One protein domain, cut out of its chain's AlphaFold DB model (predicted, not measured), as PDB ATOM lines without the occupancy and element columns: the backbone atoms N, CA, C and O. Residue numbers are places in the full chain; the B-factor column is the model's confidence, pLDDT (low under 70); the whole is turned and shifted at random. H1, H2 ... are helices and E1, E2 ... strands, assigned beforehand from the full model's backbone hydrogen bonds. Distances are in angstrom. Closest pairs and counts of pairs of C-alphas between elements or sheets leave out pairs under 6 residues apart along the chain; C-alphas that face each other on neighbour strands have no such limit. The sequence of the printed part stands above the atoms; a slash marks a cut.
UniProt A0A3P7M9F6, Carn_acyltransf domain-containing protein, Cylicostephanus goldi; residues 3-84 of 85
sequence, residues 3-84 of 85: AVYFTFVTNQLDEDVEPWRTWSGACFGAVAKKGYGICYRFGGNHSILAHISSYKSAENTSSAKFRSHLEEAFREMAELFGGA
ATOM      1  N   ALA A   3      46.952  36.453  40.873       67.00
ATOM      2  CA  ALA A   3      47.932  35.776  40.038       67.00
ATOM      3  C   ALA A   3      47.461  34.329  39.876       67.00
ATOM      4  O   ALA A   3      47.062  33.702  40.861       67.00
ATOM      5  N   VAL A   4      47.454  33.845  38.635       70.19
ATOM      6  CA  VAL A   4      46.963  32.519  38.259       70.19
ATOM      7  C   VAL A   4      48.091  31.783  37.548       70.19
ATOM      8  O   VAL A   4      48.657  32.325  36.600       70.19
ATOM      9  N   TYR A   5      48.428  30.576  38.002       66.69
ATOM     10  CA  TYR A   5      49.463  29.754  37.372       66.69
ATOM     11  C   TYR A   5      48.974  28.322  37.147       66.69
ATOM     12  O   TYR A   5      48.318  27.738  38.013       66.69
ATOM     13  N   PHE A   6      49.316  27.764  35.988       66.81
ATOM     14  CA  PHE A   6      49.076  26.362  35.660       66.81
ATOM     15  C   PHE A   6      50.319  25.545  36.020       66.81
ATOM     16  O   PHE A   6      51.407  25.819  35.508       66.81
ATOM     17  N   THR A   7      50.188  24.556  36.909       60.84
ATOM     18  CA  THR A   7      51.333  23.689  37.238       60.84
ATOM     19  C   THR A   7      51.463  22.601  36.182       60.84
ATOM     20  O   THR A   7      50.645  21.685  36.133       60.84
ATOM     21  N   PHE A   8      52.514  22.679  35.367       57.56
ATOM     22  CA  PHE A   8      52.868  21.610  34.440       57.56
ATOM     23  C   PHE A   8      53.736  20.580  35.168       57.56
ATOM     24  O   PHE A   8      54.914  20.822  35.434       57.56
ATOM     25  N   VAL A   9      53.146  19.441  35.524       61.88
ATOM     26  CA  VAL A   9      53.908  18.248  35.906       61.88
ATOM     27  C   VAL A   9      54.222  17.537  34.597       61.88
ATOM     28  O   VAL A   9      53.323  17.316  33.789       61.88
ATOM     29  N   THR A  10      55.498  17.271  34.326       55.28
ATOM     30  CA  THR A  10      55.921  16.556  33.114       55.28
ATOM     31  C   THR A  10      55.140  15.242  32.998       55.28
ATOM     32  O   THR A  10      54.840  14.639  34.023       55.28
ATOM     33  N   ASN A  11      54.783  14.834  31.771       63.53
ATOM     34  CA  ASN A  11      53.940  13.684  31.381       63.53
ATOM     35  C   ASN A  11      54.480  12.308  31.854       63.53
ATOM     36  O   ASN A  11      54.731  11.414  31.050       63.53
ATOM     37  N   GLN A  12      54.758  12.164  33.145       66.94
ATOM     38  CA  GLN A  12      55.403  11.010  33.763       66.94
ATOM     39  C   GLN A  12      54.410  10.097  34.483       66.94
ATOM     40  O   GLN A  12      54.784   8.985  34.837       66.94
ATOM     41  N   LEU A  13      53.173  10.550  34.703       77.44
ATOM     42  CA  LEU A  13      52.140   9.818  35.429       77.44
ATOM     43  C   LEU A  13      50.823   9.879  34.655       77.44
ATOM     44  O   LEU A  13      50.378  10.963  34.280       77.44
ATOM     45  N   ASP A  14      50.219   8.712  34.437       85.62
ATOM     46  CA  ASP A  14      48.839   8.590  33.978       85.62
ATOM     47  C   ASP A  14      47.932   8.557  35.211       85.62
ATOM     48  O   ASP A  14      47.807   7.544  35.901       85.62
ATOM     49  N   GLU A  15      47.349   9.706  35.534       87.50
ATOM     50  CA  GLU A  15      46.516   9.872  36.725       87.50
ATOM     51  C   GLU A  15      45.108   9.292  36.559       87.50
ATOM     52  O   GLU A  15      44.405   9.153  37.557       87.50
ATOM     53  N   ASP A  16      44.701   8.910  35.344       88.75
ATOM     54  CA  ASP A  16      43.463   8.153  35.150       88.75
ATOM     55  C   ASP A  16      43.669   6.665  35.484       88.75
ATOM     56  O   ASP A  16      42.744   6.003  35.958       88.75
ATOM     57  N   VAL A  17      44.892   6.146  35.309       90.75
ATOM     58  CA  VAL A  17      45.268   4.769  35.681       90.75
ATOM     59  C   VAL A  17      45.732   4.665  37.136       90.75
ATOM     60  O   VAL A  17      45.361   3.721  37.836       90.75
ATOM     61  N   GLU A  18      46.530   5.623  37.613       88.25
ATOM     62  CA  GLU A  18      47.084   5.639  38.972       88.25
ATOM     63  C   GLU A  18      46.630   6.878  39.776       88.25
ATOM     64  O   GLU A  18      47.466   7.680  40.208       88.25
ATOM     65  N   PRO A  19      45.325   7.050  40.062       85.00
ATOM     66  CA  PRO A  19      44.802   8.254  40.717       85.00
ATOM     67  C   PRO A  19      45.378   8.489  42.122       85.00
ATOM     68  O   PRO A  19      45.452   9.627  42.579       85.00
ATOM     69  N   TRP A  20      45.858   7.450  42.812       86.44
ATOM     70  CA  TRP A  20      46.534   7.583  44.113       86.44
ATOM     71  C   TRP A  20      47.937   8.201  44.022       86.44
ATOM     72  O   TRP A  20      48.482   8.619  45.043       86.44
ATOM     73  N   ARG A  21      48.537   8.256  42.827       84.81
ATOM     74  CA  ARG A  21      49.797   8.972  42.575       84.81
ATOM     75  C   ARG A  21      49.577  10.434  42.193       84.81
ATOM     76  O   ARG A  21      50.555  11.139  41.948       84.81
ATOM     77  N   THR A  22      48.323  10.889  42.169       83.50
ATOM     78  CA  THR A  22      47.982  12.279  41.869       83.50
ATOM     79  C   THR A  22      48.664  13.213  42.853       83.50
ATOM     80  O   THR A  22      48.568  13.062  44.073       83.50
ATOM     81  N   TRP A  23      49.327  14.230  42.312       82.56
ATOM     82  CA  TRP A  23      49.924  15.292  43.104       82.56
ATOM     83  C   TRP A  23      49.083  16.567  43.014       82.56
ATOM     84  O   TRP A  23      48.682  17.001  41.930       82.56
ATOM     85  N   SER A  24      48.864  17.207  44.167       77.31
ATOM     86  CA  SER A  24      48.075  18.441  44.304       77.31
ATOM     87  C   SER A  24      48.661  19.655  43.570       77.31
ATOM     88  O   SER A  24      47.979  20.668  43.432       77.31
ATOM     89  N   GLY A  25      49.904  19.556  43.087       79.25
ATOM     90  CA  GLY A  25      50.613  20.626  42.394       79.25
ATOM     91  C   GLY A  25      51.340  21.590  43.337       79.25
ATOM     92  O   GLY A  25      51.461  21.360  44.541       79.25
ATOM     93  N   ALA A  26      51.850  22.679  42.761       83.69
ATOM     94  CA  ALA A  26      52.541  23.734  43.497       83.69
ATOM     95  C   ALA A  26      51.556  24.761  44.086       83.69
ATOM     96  O   ALA A  26      50.366  24.772  43.765       83.69
ATOM     97  N   CYS A  27      52.052  25.679  44.918       88.25
ATOM     98  CA  CYS A  27      51.265  26.809  45.401       88.25
ATOM     99  C   CYS A  27      52.107  28.075  45.581       88.25
ATOM    100  O   CYS A  27      53.334  28.031  45.653       88.25
ATOM    101  N   PHE A  28      51.430  29.220  45.654       90.50
ATOM    102  CA  PHE A  28      52.041  30.513  45.945       90.50
ATOM    103  C   PHE A  28      51.060  31.418  46.703       90.50
ATOM    104  O   PHE A  28      49.839  31.227  46.667       90.50
ATOM    105  N   GLY A  29      51.606  32.392  47.432       91.44
ATOM    106  CA  GLY A  29      50.827  33.397  48.158       91.44
ATOM    107  C   GLY A  29      50.216  34.450  47.231       91.44
ATOM    108  O   GLY A  29      50.669  34.646  46.106       91.44
ATOM    109  N   ALA A  30      49.206  35.173  47.708       92.50
ATOM    110  CA  ALA A  30      48.647  36.295  46.963       92.50
ATOM    111  C   ALA A  30      49.716  37.371  46.687       92.50
ATOM    112  O   ALA A  30      50.375  37.848  47.604       92.50
ATOM    113  N   VAL A  31      49.857  37.794  45.427       91.12
ATOM    114  CA  VAL A  31      50.837  38.830  45.026       91.12
ATOM    115  C   VAL A  31      50.427  40.221  45.524       91.12
ATOM    116  O   VAL A  31      51.267  41.071  45.809       91.12
ATOM    117  N   ALA A  32      49.122  40.461  45.657       91.31
ATOM    118  CA  ALA A  32      48.575  41.711  46.169       91.31
ATOM    119  C   ALA A  32      48.025  41.528  47.588       91.31
ATOM    120  O   ALA A  32      47.362  40.531  47.874       91.31
ATOM    121  N   LYS A  33      48.196  42.548  48.447       90.38
ATOM    122  CA  LYS A  33      47.695  42.545  49.838       90.38
ATOM    123  C   LYS A  33      46.206  42.205  49.948       90.38
ATOM    124  O   LYS A  33      45.810  41.555  50.900       90.38
ATOM    125  N   LYS A  34      45.398  42.644  48.979       93.31
ATOM    126  CA  LYS A  34      43.943  42.413  48.900       93.31
ATOM    127  C   LYS A  34      43.563  41.501  47.725       93.31
ATOM    128  O   LYS A  34      42.542  41.717  47.074       93.31
ATOM    129  N   GLY A  35      44.444  40.567  47.371       93.62
ATOM    130  CA  GLY A  35      44.294  39.672  46.226       93.62
ATOM    131  C   GLY A  35      44.254  38.196  46.606       93.62
ATOM    132  O   GLY A  35      44.205  37.839  47.782       93.62
ATOM    133  N   TYR A  36      44.325  37.356  45.576       95.38
ATOM    134  CA  TYR A  36      44.397  35.903  45.695       95.38
ATOM    135  C   TYR A  36      45.632  35.369  44.963       95.38
ATOM    136  O   TYR A  36      46.071  35.955  43.968       95.38
ATOM    137  N   GLY A  37      46.189  34.264  45.446       95.00
ATOM    138  CA  GLY A  37      47.098  33.414  44.680       95.00
ATOM    139  C   GLY A  37      46.367  32.132  44.311       95.00
ATOM    140  O   GLY A  37      45.837  31.466  45.198       95.00
ATOM    141  N   ILE A  38      46.278  31.813  43.021       92.88
ATOM    142  CA  ILE A  38      45.527  30.649  42.543       92.88
ATOM    143  C   ILE A  38      46.447  29.793  41.686       92.88
ATOM    144  O   ILE A  38      46.935  30.224  40.642       92.88
ATOM    145  N   CYS A  39      46.660  28.562  42.120       90.69
ATOM    146  CA  CYS A  39      47.353  27.552  41.345       90.69
ATOM    147  C   CYS A  39      46.376  26.426  41.033       90.69
ATOM    148  O   CYS A  39      45.679  25.981  41.944       90.69
ATOM    149  N   TYR A  40      46.298  25.979  39.782       91.12
ATOM    150  CA  TYR A  40      45.423  24.866  39.424       91.12
ATOM    151  C   TYR A  40      46.051  23.931  38.393       91.12
ATOM    152  O   TYR A  40      46.999  24.296  37.689       91.12
ATOM    153  N   ARG A  41      45.510  22.714  38.323       88.94
ATOM    154  CA  ARG A  41      45.797  21.728  37.282       88.94
ATOM    155  C   ARG A  41      44.651  20.730  37.135       88.94
ATOM    156  O   ARG A  41      43.864  20.539  38.061       88.94
ATOM    157  N   PHE A  42      44.610  20.062  35.991       87.94
ATOM    158  CA  PHE A  42      43.783  18.875  35.792       87.94
ATOM    159  C   PHE A  42      44.548  17.654  36.301       87.94
ATOM    160  O   PHE A  42      45.715  17.479  35.941       87.94
ATOM    161  N   GLY A  43      43.916  16.878  37.179       88.19
ATOM    162  CA  GLY A  43      44.391  15.572  37.624       88.19
ATOM    163  C   GLY A  43      43.651  14.506  36.836       88.19
ATOM    164  O   GLY A  43      42.503  14.202  37.164       88.19
ATOM    165  N   GLY A  44      44.266  14.033  35.754       86.50
ATOM    166  CA  GLY A  44      43.581  13.224  34.745       86.50
ATOM    167  C   GLY A  44      42.315  13.891  34.181       86.50
ATOM    168  O   GLY A  44      42.169  15.117  34.197       86.50
ATOM    169  N   ASN A  45      41.379  13.072  33.710       88.31
ATOM    170  CA  ASN A  45      40.079  13.487  33.176       88.31
ATOM    171  C   ASN A  45      38.958  13.523  34.231       88.31
ATOM    172  O   ASN A  45      37.788  13.689  33.890       88.31
ATOM    173  N   HIS A  46      39.298  13.349  35.508       88.06
ATOM    174  CA  HIS A  46      38.319  13.138  36.576       88.06
ATOM    175  C   HIS A  46      38.368  14.208  37.677       88.06
ATOM    176  O   HIS A  46      37.417  14.322  38.449       88.06
ATOM    177  N   SER A  47      39.441  15.006  37.753       89.31
ATOM    178  CA  SER A  47      39.617  15.994  38.822       89.31
ATOM    179  C   SER A  47      40.196  17.319  38.337       89.31
ATOM    180  O   SER A  47      41.118  17.370  37.523       89.31
ATOM    181  N   ILE A  48      39.738  18.411  38.948       90.38
ATOM    182  CA  ILE A  48      40.415  19.712  38.917       90.38
ATOM    183  C   ILE A  48      40.978  19.962  40.314       90.38
ATOM    184  O   ILE A  48      40.232  20.012  41.290       90.38
ATOM    185  N   LEU A  49      42.293  20.136  40.418       90.50
ATOM    186  CA  LEU A  49      42.969  20.456  41.671       90.50
ATOM    187  C   LEU A  49      43.289  21.945  41.682       90.50
ATOM    188  O   LEU A  49      43.951  22.438  40.770       90.50
ATOM    189  N   ALA A  50      42.828  22.660  42.708       92.19
ATOM    190  CA  ALA A  50      43.058  24.092  42.857       92.19
ATOM    191  C   ALA A  50      43.518  24.440  44.277       92.19
ATOM    192  O   ALA A  50      42.842  24.147  45.263       92.19
ATOM    193  N   HIS A  51      44.653  25.127  44.378       93.62
ATOM    194  CA  HIS A  51      45.142  25.729  45.608       93.62
ATOM    195  C   HIS A  51      44.897  27.240  45.577       93.62
ATOM    196  O   HIS A  51      45.488  27.963  44.771       93.62
ATOM    197  N   ILE A  52      44.060  27.727  46.494       95.06
ATOM    198  CA  ILE A  52      43.671  29.139  46.591       95.06
ATOM    199  C   ILE A  52      44.218  29.723  47.893       95.06
ATOM    200  O   ILE A  52      43.905  29.252  48.986       95.06
ATOM    201  N   SER A  53      45.006  30.788  47.787       95.62
ATOM    202  CA  SER A  53      45.566  31.522  48.919       95.62
ATOM    203  C   SER A  53      45.025  32.953  48.978       95.62
ATOM    204  O   SER A  53      44.805  33.604  47.958       95.62
ATOM    205  N   SER A  54      44.810  33.453  50.194       96.56
ATOM    206  CA  SER A  54      44.464  34.848  50.485       96.56
ATOM    207  C   SER A  54      45.074  35.253  51.824       96.56
ATOM    208  O   SER A  54      45.285  34.407  52.698       96.56
ATOM    209  N   TYR A  55      45.333  36.541  52.025       95.62
ATOM    210  CA  TYR A  55      45.799  37.024  53.323       95.62
ATOM    211  C   TYR A  55      44.638  37.115  54.313       95.62
ATOM    212  O   TYR A  55      43.641  37.777  54.043       95.62
ATOM    213  N   LYS A  56      44.790  36.511  55.501       93.56
ATOM    214  CA  LYS A  56      43.789  36.611  56.582       93.56
ATOM    215  C   LYS A  56      43.549  38.054  57.044       93.56
ATOM    216  O   LYS A  56      42.473  38.362  57.531       93.56
ATOM    217  N   SER A  57      44.549  38.922  56.890       93.06
ATOM    218  CA  SER A  57      44.479  40.346  57.233       93.06
ATOM    219  C   SER A  57      43.712  41.198  56.215       93.06
ATOM    220  O   SER A  57      43.494  42.380  56.462       93.06
ATOM    221  N   ALA A  58      43.316  40.639  55.068       93.38
ATOM    222  CA  ALA A  58      42.534  41.341  54.060       93.38
ATOM    223  C   ALA A  58      41.061  40.934  54.151       93.38
ATOM    224  O   ALA A  58      40.639  39.950  53.544       93.38
ATOM    225  N   GLU A  59      40.277  41.732  54.879       92.19
ATOM    226  CA  GLU A  59      38.850  41.496  55.170       92.19
ATOM    227  C   GLU A  59      37.982  41.300  53.918       92.19
ATOM    228  O   GLU A  59      36.972  40.601  53.947       92.19
ATOM    229  N   ASN A  60      38.393  41.884  52.790       91.31
ATOM    230  CA  ASN A  60      37.694  41.780  51.513       91.31
ATOM    231  C   ASN A  60      38.030  40.499  50.721       91.31
ATOM    232  O   ASN A  60      37.592  40.368  49.578       91.31
ATOM    233  N   THR A  61      38.835  39.587  51.274       94.75
ATOM    234  CA  THR A  61      39.223  38.332  50.618       94.75
ATOM    235  C   THR A  61      39.013  37.120  51.517       94.75
ATOM    236  O   THR A  61      39.200  37.185  52.728       94.75
ATOM    237  N   SER A  62      38.637  35.988  50.926       96.88
ATOM    238  CA  SER A  62      38.543  34.707  51.626       96.88
ATOM    239  C   SER A  62      38.723  33.561  50.639       96.88
ATOM    240  O   SER A  62      37.875  33.348  49.774       96.88
ATOM    241  N   SER A  63      39.822  32.815  50.763       96.12
ATOM    242  CA  SER A  63      40.089  31.641  49.925       96.12
ATOM    243  C   SER A  63      38.994  30.578  50.037       96.12
ATOM    244  O   SER A  63      38.659  29.950  49.039       96.12
ATOM    245  N   ALA A  64      38.381  30.428  51.216       96.81
ATOM    246  CA  ALA A  64      37.255  29.521  51.427       96.81
ATOM    247  C   ALA A  64      36.005  29.957  50.647       96.81
ATOM    248  O   ALA A  64      35.427  29.146  49.933       96.81
ATOM    249  N   LYS A  65      35.624  31.244  50.715       96.62
ATOM    250  CA  LYS A  65      34.490  31.759  49.925       96.62
ATOM    251  C   LYS A  65      34.765  31.666  48.426       96.62
ATOM    252  O   LYS A  65      33.893  31.262  47.668       96.62
ATOM    253  N   PHE A  66      35.989  31.998  48.008       96.44
ATOM    254  CA  PHE A  66      36.400  31.869  46.611       96.44
ATOM    255  C   PHE A  66      36.275  30.422  46.125       96.44
ATOM    256  O   PHE A  66      35.744  30.194  45.045       96.44
ATOM    257  N   ARG A  67      36.717  29.443  46.927       96.06
ATOM    258  CA  ARG A  67      36.558  28.018  46.619       96.06
ATOM    259  C   ARG A  67      35.090  27.657  46.391       96.06
ATOM    260  O   ARG A  67      34.798  27.038  45.378       96.06
ATOM    261  N   SER A  68      34.188  28.058  47.287       97.62
ATOM    262  CA  SER A  68      32.758  27.753  47.141       97.62
ATOM    263  C   SER A  68      32.170  28.338  45.857       97.62
ATOM    264  O   SER A  68      31.467  27.637  45.138       97.62
ATOM    265  N   HIS A  69      32.511  29.586  45.522       97.38
ATOM    266  CA  HIS A  69      32.080  30.197  44.261       97.38
ATOM    267  C   HIS A  69      32.679  29.506  43.033       97.38
ATOM    268  O   HIS A  69      32.017  29.402  42.008       97.38
ATOM    269  N   LEU A  70      33.920  29.024  43.123       95.56
ATOM    270  CA  LEU A  70      34.559  28.293  42.034       95.56
ATOM    271  C   LEU A  70      33.893  26.927  41.802       95.56
ATOM    272  O   LEU A  70      33.643  26.563  40.657       95.56
ATOM    273  N   GLU A  71      33.586  26.190  42.872       95.75
ATOM    274  CA  GLU A  71      32.846  24.920  42.805       95.75
ATOM    275  C   GLU A  71      31.450  25.118  42.190       95.75
ATOM    276  O   GLU A  71      31.039  24.348  41.324       95.75
ATOM    277  N   GLU A  72      30.744  26.176  42.594       97.50
ATOM    278  CA  GLU A  72      29.440  26.546  42.040       97.50
ATOM    279  C   GLU A  72      29.520  26.917  40.557       97.50
ATOM    280  O   GLU A  72      28.788  26.343  39.758       97.50
ATOM    281  N   ALA A  73      30.467  27.773  40.167       96.50
ATOM    282  CA  ALA A  73      30.654  28.153  38.770       96.50
ATOM    283  C   ALA A  73      30.979  26.942  37.877       96.50
ATOM    284  O   ALA A  73      30.475  26.845  36.760       96.50
ATOM    285  N   PHE A  74      31.797  25.991  38.350       94.25
ATOM    286  CA  PHE A  74      32.055  24.756  37.601       94.25
ATOM    287  C   PHE A  74      30.806  23.891  37.455       94.25
ATOM    288  O   PHE A  74      30.579  23.354  36.372       94.25
ATOM    289  N   ARG A  75      29.987  23.778  38.506       94.69
ATOM    290  CA  ARG A  75      28.711  23.059  38.443       94.69
ATOM    291  C   ARG A  75      27.756  23.712  37.444       94.69
ATOM    292  O   ARG A  75      27.237  23.015  36.583       94.69
ATOM    293  N   GLU A  76      27.589  25.029  37.503       96.31
ATOM    294  CA  GLU A  76      26.739  25.782  36.568       96.31
ATOM    295  C   GLU A  76      27.212  25.630  35.117       96.31
ATOM    296  O   GLU A  76      26.404  25.402  34.220       96.31
ATOM    297  N   MET A  77      28.526  25.697  34.868       94.69
ATOM    298  CA  MET A  77      29.080  25.441  33.534       94.69
ATOM    299  C   MET A  77      28.822  23.998  33.082       94.69
ATOM    300  O   MET A  77      28.455  23.778  31.930       94.69
ATOM    301  N   ALA A  78      28.989  23.013  33.968       91.56
ATOM    302  CA  ALA A  78      28.713  21.616  33.652       91.56
ATOM    303  C   ALA A  78      27.226  21.381  33.345       91.56
ATOM    304  O   ALA A  78      26.916  20.641  32.422       91.56
ATOM    305  N   GLU A  79      26.310  22.033  34.058       93.88
ATOM    306  CA  GLU A  79      24.871  21.980  33.774       93.88
ATOM    307  C   GLU A  79      24.543  22.642  32.427       93.88
ATOM    308  O   GLU A  79      23.830  22.062  31.606       93.88
ATOM    309  N   LEU A  80      25.119  23.818  32.164       94.56
ATOM    310  CA  LEU A  80      24.895  24.575  30.931       94.56
ATOM    311  C   LEU A  80      25.363  23.817  29.681       94.56
ATOM    312  O   LEU A  80      24.679  23.838  28.660       94.56
ATOM    313  N   PHE A  81      26.527  23.166  29.751       91.25
ATOM    314  CA  PHE A  81      27.135  22.478  28.606       91.25
ATOM    315  C   PHE A  81      26.897  20.961  28.594       91.25
ATOM    316  O   PHE A  81      27.043  20.337  27.546       91.25
ATOM    317  N   GLY A  82      26.521  20.362  29.724       78.31
ATOM    318  CA  GLY A  82      26.216  18.934  29.862       78.31
ATOM    319  C   GLY A  82      24.744  18.581  29.639       78.31
ATOM    320  O   GLY A  82      24.430  17.409  29.472       78.31
ATOM    321  N   GLY A  83      23.847  19.575  29.607       60.88
ATOM    322  CA  GLY A  83      22.408  19.406  29.362       60.88
ATOM    323  C   GLY A  83      21.975  19.375  27.888       60.88
ATOM    324  O   GLY A  83      20.778  19.379  27.612       60.88
ATOM    325  N   ALA A  84      22.913  19.364  26.937       53.12
ATOM    326  CA  ALA A  84      22.630  19.151  25.516       53.12
ATOM    327  C   ALA A  84      22.894  17.683  25.139       53.12
ATOM    328  O   ALA A  84      23.874  17.370  24.464       53.12
TER     329      ALA A  84
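What this domain is: This is residues 3 to 84 of the 85 residues of the protein "Carn_acyltransf domain-containing protein" of Cylicostephanus goldi (UniProt A0A3P7M9F6). A long hairpin of two strands, E2 and E3, with the short strand E1 beside E2, makes a small sheet; one helix, H1, slopes away over one face, and its far end, residues 75 to 82, sticks out with residues 83 to 84. A long loop, residues 7 to 35, folds back from E1 to E2. The printed part has 82 residues, with three named strands and then one named helix; the sheet's order is E1, E2, E3, mixed. The class is mixed, helices and strands, with 40 residues in named elements, under half. The whole is loose, with a radius of gyration of the C-alphas of 14.8 A, and flat, spanning 42 by 35 by 18 A.

How they stand to each other: Edge strand E1, residues 3 to 6, is parallel to inner strand E2, residues 36 to 43, at 14 degrees; N 38 and O 3 are 3.0 A apart, within hydrogen-bond range. E2 and edge strand E3, residues 47 to 54, form an antiparallel hairpin at 168 degrees; N 39 and O 51 are 3.0 A apart, within hydrogen-bond range. E1 and E3 are apart. H1, residues 63 to 82, is on the sheet in two layers, a helix on one face of a sheet, at a height over the sheet of 11.9 A. It lies over E3 and runs along the strands, at 25 degrees to E3 on the local plane; their closest C-alphas, of Ser 54 and Ser 63, are 5.5 A apart. In H1 every O i to N i+4 pair is within hydrogen-bond range.

Where its parts are: E1 begins at C-alpha 3, (47.932, 35.776, 40.038), and measures 10.4 A. E2 measures 21.9 A and E3 22.7 A. H1 measures 27.5 A and ends at C-alpha 82, (26.216, 18.934, 29.862).

The domain as a whole: The C-alphas of Ser 57 and Ala 84, the two farthest apart, are 44.0 A apart. The printed part has no cut. The link from E1 to E2 is long, with 29 residues. Mean pLDDT of the printed part is 87.0; residue 3, residues 5 to 12 and residues 83 to 84 are under 70.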